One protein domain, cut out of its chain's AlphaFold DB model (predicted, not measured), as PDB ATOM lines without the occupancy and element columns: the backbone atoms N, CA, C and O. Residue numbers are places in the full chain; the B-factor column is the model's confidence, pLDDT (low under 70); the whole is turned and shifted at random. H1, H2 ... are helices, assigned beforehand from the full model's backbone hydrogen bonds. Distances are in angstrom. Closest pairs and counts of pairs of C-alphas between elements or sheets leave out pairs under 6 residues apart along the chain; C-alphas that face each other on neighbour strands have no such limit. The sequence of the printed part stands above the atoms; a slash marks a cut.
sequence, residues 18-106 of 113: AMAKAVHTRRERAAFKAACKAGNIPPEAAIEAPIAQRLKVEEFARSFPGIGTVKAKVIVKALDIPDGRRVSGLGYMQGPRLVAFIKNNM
ATOM      1  N   ALA A  18     -29.784  72.549  14.680       82.31
ATOM      2  CA  ALA A  18     -29.267  71.624  15.680       82.31
ATOM      3  C   ALA A  18     -30.193  71.505  16.898       82.31
ATOM      4  O   ALA A  18     -30.340  70.414  17.450       82.31
ATOM      5  N   MET A  19     -30.840  72.602  17.306       83.25
ATOM      6  CA  MET A  19     -31.859  72.580  18.355       83.25
ATOM      7  C   MET A  19     -33.078  71.763  17.924       83.25
ATOM      8  O   MET A  19     -33.518  70.900  18.682       83.25
ATOM      9  N   ALA A  20     -33.582  71.967  16.703       87.62
ATOM     10  CA  ALA A  20     -34.703  71.197  16.166       87.62
ATOM     11  C   ALA A  20     -34.389  69.691  16.120       87.62
ATOM     12  O   ALA A  20     -35.170  68.879  16.622       87.62
ATOM     13  N   LYS A  21     -33.197  69.318  15.631       86.00
ATOM     14  CA  LYS A  21     -32.704  67.929  15.640       86.00
ATOM     15  C   LYS A  21     -32.617  67.365  17.062       86.00
ATOM     16  O   LYS A  21     -33.070  66.252  17.312       86.00
ATOM     17  N   ALA A  22     -32.106  68.141  18.020       85.81
ATOM     18  CA  ALA A  22     -32.016  67.712  19.416       85.81
ATOM     19  C   ALA A  22     -33.398  67.483  20.057       85.81
ATOM     20  O   ALA A  22     -33.572  66.521  20.808       85.81
ATOM     21  N   VAL A  23     -34.383  68.336  19.761       90.56
ATOM     22  CA  VAL A  23     -35.769  68.160  20.225       90.56
ATOM     23  C   VAL A  23     -36.374  66.891  19.632       90.56
ATOM     24  O   VAL A  23     -36.964  66.106  20.374       90.56
ATOM     25  N   HIS A  24     -36.180  66.656  18.333       89.69
ATOM     26  CA  HIS A  24     -36.658  65.449  17.665       89.69
ATOM     27  C   HIS A  24     -36.088  64.183  18.321       89.69
ATOM     28  O   HIS A  24     -36.852  63.357  18.815       89.69
ATOM     29  N   THR A  25     -34.765  64.101  18.495       90.38
ATOM     30  CA  THR A  25     -34.117  62.950  19.145       90.38
ATOM     31  C   THR A  25     -34.598  62.725  20.583       90.38
ATOM     32  O   THR A  25     -34.738  61.586  21.030       90.38
ATOM     33  N   ARG A  26     -34.860  63.795  21.347       91.75
ATOM     34  CA  ARG A  26     -35.413  63.672  22.708       91.75
ATOM     35  C   ARG A  26     -36.825  63.085  22.691       91.75
ATOM     36  O   ARG A  26     -37.123  62.245  23.538       91.75
ATOM     37  N   ARG A  27     -37.664  63.496  21.734       93.38
ATOM     38  CA  ARG A  27     -39.028  62.971  21.554       93.38
ATOM     39  C   ARG A  27     -39.016  61.501  21.151       93.38
ATOM     40  O   ARG A  27     -39.692  60.710  21.798       93.38
ATOM     41  N   GLU A  28     -38.195  61.122  20.175       93.56
ATOM     42  CA  GLU A  28     -38.030  59.721  19.758       93.56
ATOM     43  C   GLU A  28     -37.593  58.838  20.927       93.56
ATOM     44  O   GLU A  28     -38.154  57.770  21.167       93.56
ATOM     45  N   ARG A  29     -36.628  59.318  21.721       93.94
ATOM     46  CA  ARG A  29     -36.166  58.602  22.910       93.94
ATOM     47  C   ARG A  29     -37.284  58.420  23.936       93.94
ATOM     48  O   ARG A  29     -37.387  57.356  24.538       93.94
ATOM     49  N   ALA A  30     -38.079  59.457  24.184       94.62
ATOM     50  CA  ALA A  30     -39.196  59.379  25.121       94.62
ATOM     51  C   ALA A  30     -40.268  58.392  24.633       94.62
ATOM     52  O   ALA A  30     -40.685  57.532  25.406       94.62
ATOM     53  N   ALA A  31     -40.636  58.460  23.351       95.38
ATOM     54  CA  ALA A  31     -41.603  57.558  22.731       95.38
ATOM     55  C   ALA A  31     -41.142  56.095  22.784       95.38
ATOM     56  O   ALA A  31     -41.904  55.224  23.195       95.38
ATOM     57  N   PHE A  32     -39.872  55.828  22.467       96.00
ATOM     58  CA  PHE A  32     -39.297  54.488  22.565       96.00
ATOM     59  C   PHE A  32     -39.379  53.921  23.988       96.00
ATOM     60  O   PHE A  32     -39.807  52.785  24.184       96.00
ATOM     61  N   LYS A  33     -39.016  54.724  24.997       94.50
ATOM     62  CA  LYS A  33     -39.084  54.297  26.401       94.50
ATOM     63  C   LYS A  33     -40.522  54.054  26.854       94.50
ATOM     64  O   LYS A  33     -40.763  53.087  27.566       94.50
ATOM     65  N   ALA A  34     -41.470  54.882  26.416       94.88
ATOM     66  CA  ALA A  34     -42.890  54.671  26.685       94.88
ATOM     67  C   ALA A  34     -43.402  53.368  26.047       94.88
ATOM     68  O   ALA A  34     -44.079  52.592  26.713       94.88
ATOM     69  N   ALA A  35     -43.016  53.081  24.800       94.62
ATOM     70  CA  ALA A  35     -43.387  51.847  24.111       94.62
ATOM     71  C   ALA A  35     -42.790  50.593  24.779       94.62
ATOM     72  O   ALA A  35     -43.492  49.595  24.940       94.62
ATOM     73  N   CYS A  36     -41.531  50.652  25.232       95.50
ATOM     74  CA  CYS A  36     -40.916  49.581  26.028       95.50
ATOM     75  C   CYS A  36     -41.645  49.386  27.366       95.50
ATOM     76  O   CYS A  36     -41.900  48.257  27.778       95.50
ATOM     77  N   LYS A  37     -42.025  50.485  28.032       93.62
ATOM     78  CA  LYS A  37     -42.735  50.443  29.315       93.62
ATOM     79  C   LYS A  37     -44.136  49.848  29.181       93.62
ATOM     80  O   LYS A  37     -44.548  49.101  30.062       93.62
ATOM     81  N   ALA A  38     -44.824  50.153  28.081       91.88
ATOM     82  CA  ALA A  38     -46.136  49.609  27.740       91.88
ATOM     83  C   ALA A  38     -46.096  48.121  27.337       91.88
ATOM     84  O   ALA A  38     -47.147  47.489  27.244       91.88
ATOM     85  N   GLY A  39     -44.905  47.563  27.094       91.00
ATOM     86  CA  GLY A  39     -44.735  46.195  26.602       91.00
ATOM     87  C   GLY A  39     -44.963  46.042  25.096       91.00
ATOM     88  O   GLY A  39     -44.997  44.920  24.604       91.00
ATOM     89  N   ASN A  40     -45.082  47.147  24.350       92.62
ATOM     90  CA  ASN A  40     -45.271  47.115  22.894       92.62
ATOM     91  C   ASN A  40     -43.998  46.679  22.155       92.62
ATOM     92  O   ASN A  40     -44.074  46.185  21.035       92.62
ATOM     93  N   ILE A  41     -42.828  46.901  22.761       94.38
ATOM     94  CA  ILE A  41     -41.535  46.491  22.213       94.38
ATOM     95  C   ILE A  41     -40.878  45.534  23.216       94.38
ATOM     96  O   ILE A  41     -40.527  45.971  24.319       94.38
ATOM     97  N   PRO A  42     -40.698  44.250  22.865       93.88
ATOM     98  CA  PRO A  42     -40.036  43.296  23.745       93.88
ATOM     99  C   PRO A  42     -38.524  43.583  23.826       93.88
ATOM    100  O   PRO A  42     -37.960  44.133  22.876       93.88
ATOM    101  N   PRO A  43     -37.832  43.216  24.922       95.00
ATOM    102  CA  PRO A  43     -36.412  43.534  25.115       95.00
ATOM    103  C   PRO A  43     -35.490  43.042  23.996       95.00
ATOM    104  O   PRO A  43     -34.548  43.745  23.635       95.00
ATOM    105  N   GLU A  44     -35.776  41.867  23.435       95.19
ATOM    106  CA  GLU A  44     -35.061  41.271  22.301       95.19
ATOM    107  C   GLU A  44     -35.113  42.129  21.032       95.19
ATOM    108  O   GLU A  44     -34.102  42.263  20.358       95.19
ATOM    109  N   ALA A  45     -36.245  42.770  20.738       95.62
ATOM    110  CA  ALA A  45     -36.356  43.692  19.606       95.62
ATOM    111  C   ALA A  45     -35.839  45.090  19.979       95.62
ATOM    112  O   ALA A  45     -35.217  45.793  19.183       95.62
ATOM    113  N   ALA A  46     -36.082  45.504  21.223       95.94
ATOM    114  CA  ALA A  46     -35.699  46.812  21.726       95.94
ATOM    115  C   ALA A  46     -34.178  47.006  21.728       95.94
ATOM    116  O   ALA A  46     -33.721  48.111  21.449       95.94
ATOM    117  N   ILE A  47     -33.393  45.969  22.045       95.50
ATOM    118  CA  ILE A  47     -31.930  46.084  22.118       95.50
ATOM    119  C   ILE A  47     -31.310  46.387  20.750       95.50
ATOM    120  O   ILE A  47     -30.321  47.112  20.685       95.50
ATOM    121  N   GLU A  48     -31.910  45.916  19.658       94.50
ATOM    122  CA  GLU A  48     -31.430  46.134  18.286       94.50
ATOM    123  C   GLU A  48     -31.823  47.511  17.730       94.50
ATOM    124  O   GLU A  48     -31.220  48.003  16.776       94.50
ATOM    125  N   ALA A  49     -32.799  48.182  18.352       94.50
ATOM    126  CA  ALA A  49     -33.305  49.458  17.871       94.50
ATOM    127  C   ALA A  49     -32.201  50.544  17.846       94.50
ATOM    128  O   ALA A  49     -31.512  50.749  18.853       94.50
ATOM    129  N   PRO A  50     -32.080  51.348  16.768       94.12
ATOM    130  CA  PRO A  50     -31.054  52.393  16.663       94.12
ATOM    131  C   PRO A  50     -31.067  53.397  17.823       94.12
ATOM    132  O   PRO A  50     -30.027  53.909  18.245       94.12
ATOM    133  N   ILE A  51     -32.249  53.676  18.375       94.62
ATOM    134  CA  ILE A  51     -32.403  54.559  19.530       94.62
ATOM    135  C   ILE A  51     -31.832  53.935  20.810       94.62
ATOM    136  O   ILE A  51     -31.195  54.651  21.588       94.62
ATOM    137  N   ALA A  52     -31.982  52.618  20.999       95.31
ATOM    138  CA  ALA A  52     -31.457  51.883  22.146       95.31
ATOM    139  C   ALA A  52     -29.931  51.865  22.144       95.31
ATOM    140  O   ALA A  52     -29.325  52.122  23.181       95.31
ATOM    141  N   GLN A  53     -29.314  51.706  20.972       94.88
ATOM    142  CA  GLN A  53     -27.860  51.765  20.772       94.88
ATOM    143  C   GLN A  53     -27.241  53.065  21.327       94.88
ATOM    144  O   GLN A  53     -26.117  53.080  21.831       94.88
ATOM    145  N   ARG A  54     -28.009  54.165  21.319       93.69
ATOM    146  CA  ARG A  54     -27.606  55.482  21.846       93.69
ATOM    147  C   ARG A  54     -27.911  55.667  23.339       93.69
ATOM    148  O   ARG A  54     -27.581  56.723  23.890       93.69
ATOM    149  N   LEU A  55     -28.553  54.710  24.006       94.94
ATOM    150  CA  LEU A  55     -28.844  54.747  25.441       94.94
ATOM    151  C   LEU A  55     -27.682  54.191  26.261       94.94
ATOM    152  O   LEU A  55     -26.862  53.409  25.779       94.94
ATOM    153  N   LYS A  56     -27.628  54.593  27.534       96.00
ATOM    154  CA  LYS A  56     -26.851  53.861  28.538       96.00
ATOM    155  C   LYS A  56     -27.548  52.535  28.831       96.00
ATOM    156  O   LYS A  56     -28.775  52.489  28.841       96.00
ATOM    157  N   VAL A  57     -26.779  51.494  29.131       96.31
ATOM    158  CA  VAL A  57     -27.320  50.162  29.450       96.31
ATOM    159  C   VAL A  57     -28.283  50.224  30.644       96.31
ATOM    160  O   VAL A  57     -29.375  49.667  30.586       96.31
ATOM    161  N   GLU A  58     -27.937  50.985  31.687       95.31
ATOM    162  CA  GLU A  58     -28.816  51.204  32.847       95.31
ATOM    163  C   GLU A  58     -30.134  51.912  32.464       95.31
ATOM    164  O   GLU A  58     -31.206  51.558  32.956       95.31
ATOM    165  N   GLU A  59     -30.070  52.907  31.568       95.44
ATOM    166  CA  GLU A  59     -31.252  53.636  31.081       95.44
ATOM    167  C   GLU A  59     -32.153  52.719  30.245       95.44
ATOM    168  O   GLU A  59     -33.376  52.758  30.386       95.44
ATOM    169  N   PHE A  60     -31.552  51.865  29.414       96.50
ATOM    170  CA  PHE A  60     -32.262  50.853  28.642       96.50
ATOM    171  C   PHE A  60     -32.983  49.859  29.561       96.50
ATOM    172  O   PHE A  60     -34.194  49.710  29.447       96.50
ATOM    173  N   ALA A  61     -32.289  49.269  30.543       95.69
ATOM    174  CA  ALA A  61     -32.888  48.304  31.469       95.69
ATOM    175  C   ALA A  61     -34.087  48.884  32.246       95.69
ATOM    176  O   ALA A  61     -35.112  48.226  32.393       95.69
ATOM    177  N   ARG A  62     -34.007  50.146  32.689       95.00
ATOM    178  CA  ARG A  62     -35.104  50.825  33.407       95.00
ATOM    179  C   ARG A  62     -36.305  51.184  32.521       95.00
ATOM    180  O   ARG A  62     -37.357  51.567  33.027       95.00
ATOM    181  N   SER A  63     -36.161  51.101  31.201       95.25
ATOM    182  CA  SER A  63     -37.253  51.416  30.271       95.25
ATOM    183  C   SER A  63     -38.351  50.347  30.272       95.25
ATOM    184  O   SER A  63     -39.429  50.588  29.740       95.25
ATOM    185  N   PHE A  64     -38.110  49.197  30.905       95.69
ATOM    186  CA  PHE A  64     -39.043  48.079  30.976       95.69
ATOM    187  C   PHE A  64     -39.899  48.096  32.261       95.69
ATOM    188  O   PHE A  64     -39.542  48.725  33.271       95.69
ATOM    189  N   PRO A  65     -41.083  47.457  32.252       94.50
ATOM    190  CA  PRO A  65     -41.921  47.316  33.445       94.50
ATOM    191  C   PRO A  65     -41.185  46.556  34.559       94.50
ATOM    192  O   PRO A  65     -40.293  45.761  34.295       94.50
ATOM    193  N   GLY A  66     -41.488  46.855  35.825       92.44
ATOM    194  CA  GLY A  66     -40.880  46.171  36.979       92.44
ATOM    195  C   GLY A  66     -39.409  46.492  37.299       92.44
ATOM    196  O   GLY A  66     -38.940  46.111  38.378       92.44
ATOM    197  N   ILE A  67     -38.687  47.218  36.433       94.31
ATOM    198  CA  ILE A  67     -37.262  47.548  36.610       94.31
ATOM    199  C   ILE A  67     -37.084  49.033  36.963       94.31
ATOM    200  O   ILE A  67     -37.198  49.922  36.124       94.31
ATOM    201  N   GLY A  68     -36.786  49.300  38.237       92.94
ATOM    202  CA  GLY A  68     -36.441  50.632  38.749       92.94
ATOM    203  C   GLY A  68     -34.940  50.946  38.691       92.94
ATOM    204  O   GLY A  68     -34.137  50.165  38.184       92.94
ATOM    205  N   THR A  69     -34.545  52.088  39.260       93.56
ATOM    206  CA  THR A  69     -33.137  52.523  39.397       93.56
ATOM    207  C   THR A  69     -32.260  51.462  40.059       93.56
ATOM    208  O   THR A  69     -31.207  51.113  39.534       93.56
ATOM    209  N   VAL A  70     -32.719  50.928  41.190       94.19
ATOM    210  CA  VAL A  70     -31.983  49.960  42.007       94.19
ATOM    211  C   VAL A  70     -31.794  48.646  41.251       94.19
ATOM    212  O   VAL A  70     -30.664  48.197  41.085       94.19
ATOM    213  N   LYS A  71     -32.876  48.070  40.708       93.00
ATOM    214  CA  LYS A  71     -32.810  46.816  39.938       93.00
ATOM    215  C   LYS A  71     -31.942  46.948  38.687       93.00
ATOM    216  O   LYS A  71     -31.149  46.056  38.416       93.00
ATOM    217  N   ALA A  72     -32.038  48.065  37.961       94.31
ATOM    218  CA  ALA A  72     -31.200  48.301  36.787       94.31
ATOM    219  C   ALA A  72     -29.702  48.263  37.140       94.31
ATOM    220  O   ALA A  72     -28.933  47.596  36.453       94.31
ATOM    221  N   LYS A  73     -29.296  48.906  38.242       93.12
ATOM    222  CA  LYS A  73     -27.907  48.862  38.725       93.12
ATOM    223  C   LYS A  73     -27.471  47.456  39.128       93.12
ATOM    224  O   LYS A  73     -26.360  47.053  38.799       93.12
ATOM    225  N   VAL A  74     -28.341  46.704  39.803       93.12
ATOM    226  CA  VAL A  74     -28.065  45.307  40.178       93.12
ATOM    227  C   VAL A  74     -27.851  44.440  38.935       93.12
ATOM    228  O   VAL A  74     -26.875  43.702  38.890       93.12
ATOM    229  N   ILE A  75     -28.698  44.572  37.907       92.56
ATOM    230  CA  ILE A  75     -28.568  43.829  36.642       92.56
ATOM    231  C   ILE A  75     -27.240  44.154  35.949       92.56
ATOM    232  O   ILE A  75     -26.502  43.250  35.573       92.56
ATOM    233  N   VAL A  76     -26.916  45.442  35.798       93.00
ATOM    234  CA  VAL A  76     -25.678  45.897  35.140       93.00
ATOM    235  C   VAL A  76     -24.442  45.379  35.880       93.00
ATOM    236  O   VAL A  76     -23.539  44.833  35.248       93.00
ATOM    237  N   LYS A  77     -24.442  45.467  37.217       92.50
ATOM    238  CA  LYS A  77     -23.358  44.956  38.064       92.50
ATOM    239  C   LYS A  77     -23.229  43.432  37.991       92.50
ATOM    240  O   LYS A  77     -22.118  42.927  37.919       92.50
ATOM    241  N   ALA A  78     -24.344  42.699  37.977       92.00
ATOM    242  CA  ALA A  78     -24.345  41.237  37.866       92.00
ATOM    243  C   ALA A  78     -23.803  40.736  36.516       92.00
ATOM    244  O   ALA A  78     -23.296  39.622  36.428       92.00
ATOM    245  N   LEU A  79     -23.900  41.558  35.468       92.00
ATOM    246  CA  LEU A  79     -23.388  41.261  34.129       92.00
ATOM    247  C   LEU A  79     -21.955  41.754  33.893       92.00
ATOM    248  O   LEU A  79     -21.470  41.644  32.765       92.00
ATOM    249  N   ASP A  80     -21.305  42.305  34.924       92.81
ATOM    250  CA  ASP A  80     -19.977  42.921  34.845       92.81
ATOM    251  C   ASP A  80     -19.881  43.970  33.716       92.81
ATOM    252  O   ASP A  80     -18.933  44.040  32.933       92.81
ATOM    253  N   ILE A  81     -20.943  44.769  33.571       93.19
ATOM    254  CA  ILE A  81     -21.002  45.856  32.596       93.19
ATOM    255  C   ILE A  81     -20.522  47.138  33.292       93.19
ATOM    256  O   ILE A  81     -21.139  47.548  34.276       93.19
ATOM    257  N   PRO A  82     -19.476  47.817  32.781       91.38
ATOM    258  CA  PRO A  82     -18.992  49.054  33.383       91.38
ATOM    259  C   PRO A  82     -20.055  50.158  33.435       91.38
ATOM    260  O   PRO A  82     -20.861  50.319  32.508       91.38
ATOM    261  N   ASP A  83     -20.003  50.984  34.478       88.12
ATOM    262  CA  ASP A  83     -20.890  52.137  34.618       88.12
ATOM    263  C   ASP A  83     -20.770  53.092  33.420       88.12
ATOM    264  O   ASP A  83     -19.697  53.361  32.880       88.12
ATOM    265  N   GLY A  84     -21.910  53.615  32.967       89.00
ATOM    266  CA  GLY A  84     -21.959  54.537  31.831       89.00
ATOM    267  C   GLY A  84     -21.779  53.893  30.450       89.00
ATOM    268  O   GLY A  84     -21.893  54.614  29.452       89.00
ATOM    269  N   ARG A  85     -21.581  52.568  30.359       94.94
ATOM    270  CA  ARG A  85     -21.561  51.830  29.085       94.94
ATOM    271  C   ARG A  85     -22.854  52.066  28.298       94.94
ATOM    272  O   ARG A  85     -23.950  52.162  28.860       94.94
ATOM    273  N   ARG A  86     -22.721  52.164  26.974       96.44
ATOM    274  CA  ARG A  86     -23.844  52.268  26.030       96.44
ATOM    275  C   ARG A  86     -24.222  50.900  25.486       96.44
ATOM    276  O   ARG A  86     -23.367  50.022  25.419       96.44
ATOM    277  N   VAL A  87     -25.472  50.755  25.051       95.56
ATOM    278  CA  VAL A  87     -25.964  49.515  24.427       95.56
ATOM    279  C   VAL A  87     -25.116  49.145  23.202       95.56
ATOM    280  O   VAL A  87     -24.743  47.989  23.058       95.56
ATOM    281  N   SER A  88     -24.675  50.136  22.418       95.25
ATOM    282  CA  SER A  88     -23.764  49.928  21.279       95.25
ATOM    283  C   SER A  88     -22.376  49.410  21.624       95.25
ATOM    284  O   SER A  88     -21.642  48.997  20.738       95.25
ATOM    285  N   GLY A  89     -21.982  49.476  22.894       93.81
ATOM    286  CA  GLY A  89     -20.714  48.942  23.364       93.81
ATOM    287  C   GLY A  89     -20.843  47.565  24.005       93.81
ATOM    288  O   GLY A  89     -19.869  47.116  24.605       93.81
ATOM    289  N   LEU A  90     -22.016  46.929  23.991       93.81
ATOM    290  CA  LEU A  90     -22.172  45.593  24.563       93.81
ATOM    291  C   LEU A  90     -21.435  44.568  23.699       93.81
ATOM    292  O   LEU A  90     -21.556  44.567  22.477       93.81
ATOM    293  N   GLY A  91     -20.667  43.690  24.341       90.88
ATOM    294  CA  GLY A  91     -20.079  42.541  23.662       90.88
ATOM    295  C   GLY A  91     -21.153  41.554  23.194       90.88
ATOM    296  O   GLY A  91     -22.265  41.535  23.727       90.88
ATOM    297  N   TYR A  92     -20.788  40.681  22.251       88.88
ATOM    298  CA  TYR A  92     -21.691  39.694  21.641       88.88
ATOM    299  C   TYR A  92     -22.493  38.875  22.669       88.88
ATOM    300  O   TYR A  92     -23.693  38.685  22.514       88.88
ATOM    301  N   MET A  93     -21.860  38.454  23.771       91.62
ATOM    302  CA  MET A  93     -22.535  37.698  24.837       91.62
ATOM    303  C   MET A  93     -23.293  38.574  25.847       91.62
ATOM    304  O   MET A  93     -24.178  38.078  26.542       91.62
ATOM    305  N   GLN A  94     -22.956  39.861  25.970       93.19
ATOM    306  CA  GLN A  94     -23.548  40.741  26.985       93.19
ATOM    307  C   GLN A  94     -24.973  41.162  26.613       93.19
ATOM    308  O   GLN A  94     -25.828  41.225  27.493       93.19
ATOM    309  N   GLY A  95     -25.246  41.408  25.327       93.69
ATOM    310  CA  GLY A  95     -26.579  41.783  24.841       93.69
ATOM    311  C   GLY A  95     -27.655  40.733  25.156       93.69
ATOM    312  O   GLY A  95     -28.605  41.049  25.875       93.69
ATOM    313  N   PRO A  96     -27.486  39.471  24.718       94.56
ATOM    314  CA  PRO A  96     -28.433  38.399  25.019       94.56
ATOM    315  C   PRO A  96     -28.612  38.152  26.522       94.56
ATOM    316  O   PRO A  96     -29.734  37.955  26.988       94.56
ATOM    317  N   ARG A  97     -27.530  38.224  27.313       95.38
ATOM    318  CA  ARG A  97     -27.620  38.095  28.777       95.38
ATOM    319  C   ARG A  97     -28.414  39.240  29.398       95.38
ATOM    320  O   ARG A  97     -29.264  38.990  30.245       95.38
ATOM    321  N   LEU A  98     -28.189  40.479  28.963       95.12
ATOM    322  CA  LEU A  98     -28.961  41.633  29.421       95.12
ATOM    323  C   LEU A  98     -30.454  41.457  29.133       95.12
ATOM    324  O   LEU A  98     -31.270  41.666  30.026       95.12
ATOM    325  N   VAL A  99     -30.800  41.031  27.917       95.62
ATOM    326  CA  VAL A  99     -32.182  40.729  27.524       95.62
ATOM    327  C   VAL A  99     -32.790  39.665  28.438       95.62
ATOM    328  O   VAL A  99     -33.869  39.883  28.982       95.62
ATOM    329  N   ALA A 100     -32.084  38.558  28.682       94.94
ATOM    330  CA  ALA A 100     -32.554  37.500  29.574       94.94
ATOM    331  C   ALA A 100     -32.801  38.011  31.006       94.94
ATOM    332  O   ALA A 100     -33.859  37.766  31.583       94.94
ATOM    333  N   PHE A 101     -31.870  38.790  31.566       94.31
ATOM    334  CA  PHE A 101     -32.040  39.388  32.892       94.31
ATOM    335  C   PHE A 101     -33.229  40.349  32.948       94.31
ATOM    336  O   PHE A 101     -33.975  40.332  33.925       94.31
ATOM    337  N   ILE A 102     -33.426  41.169  31.911       94.56
ATOM    338  CA  ILE A 102     -34.574  42.075  31.820       94.56
ATOM    339  C   ILE A 102     -35.881  41.274  31.800       94.56
ATOM    340  O   ILE A 102     -36.778  41.592  32.574       94.56
ATOM    341  N   LYS A 103     -35.979  40.211  30.992       92.81
ATOM    342  CA  LYS A 103     -37.173  39.349  30.921       92.81
ATOM    343  C   LYS A 103     -37.489  38.674  32.258       92.81
ATOM    344  O   LYS A 103     -38.646  38.623  32.649       92.81
ATOM    345  N   ASN A 104     -36.466  38.241  32.991       91.75
ATOM    346  CA  ASN A 104     -36.643  37.596  34.297       91.75
ATOM    347  C   ASN A 104     -37.051  38.570  35.414       91.75
ATOM    348  O   ASN A 104     -37.604  38.149  36.425       91.75
ATOM    349  N   ASN A 105     -36.732  39.860  35.273       89.00
ATOM    350  CA  ASN A 105     -36.964  40.871  36.310       89.00
ATOM    351  C   ASN A 105     -38.104  41.837  35.985       89.00
ATOM    352  O   ASN A 105     -38.497  42.624  36.857       89.00
ATOM    353  N   MET A 106     -38.599  41.820  34.747       87.81
ATOM    354  CA  MET A 106     -39.770  42.593  34.384       87.81
ATOM    355  C   MET A 106     -41.018  41.958  34.978       87.81
ATOM    356  O   MET A 106     -41.176  40.741  34.996       87.81
TER     357      MET A 106
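This is residues 18 to 106 of the 113 residues of an uncharacterized protein of Collinsella sp. AM43-1 (UniProt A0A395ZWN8). A small helical body has short H4 near its middle and H5 and H6 on one side; long H1 comes in from the other, residues 18 to 24 sticking out. The 89 printed residues hold six named helices, H1 to H6, and no named strand. The class is all helix, compact, radius of gyration of the C-alphas 12.6 A, spans 38 by 25 by 22 A.

H1, residues 18 to 37, begins at C-alpha 18 (-29.267, 71.624, 15.680) and measures 28.6 A. H2 is residues 43 to 46, 4.8 A; H3, 50 to 53, 5.2 A; H4, 57 to 61, 6.2 A; H5, 69 to 78, 14.4 A. H6, residues 94 to 105, measures 16.3 A, ending at C-alpha 105 (-36.964, 40.871, 36.310).

H1 only just touches H3, with 3 pairs of C-alphas within 8 A, by residues 28 to 32 alone; closest C-alphas Arg 29 and Ile 51, 6.5 A. H2 touches H6, closest C-alphas Pro 43 and Val 99, 5.6 A. H4 touches H5, closest C-alphas Glu 58 and Ala 72, 5.4 A. H5 touches H6 at residues 98 to 102 alone, closest C-alphas Ile 75 and Phe 101, 6.8 A, opposite ways at a steep tilt of 46 degrees. Every O i to N i+4 pair is within hydrogen-bond range in H1, H4, H5 and H6; H2 and H3 are too short for one.

The farthest C-alphas, Ala 18 and Asn 104, are 39.5 A apart. The printed part has no cut; the H5 to H6 link is long. No printed residue is under 70 in pLDDT.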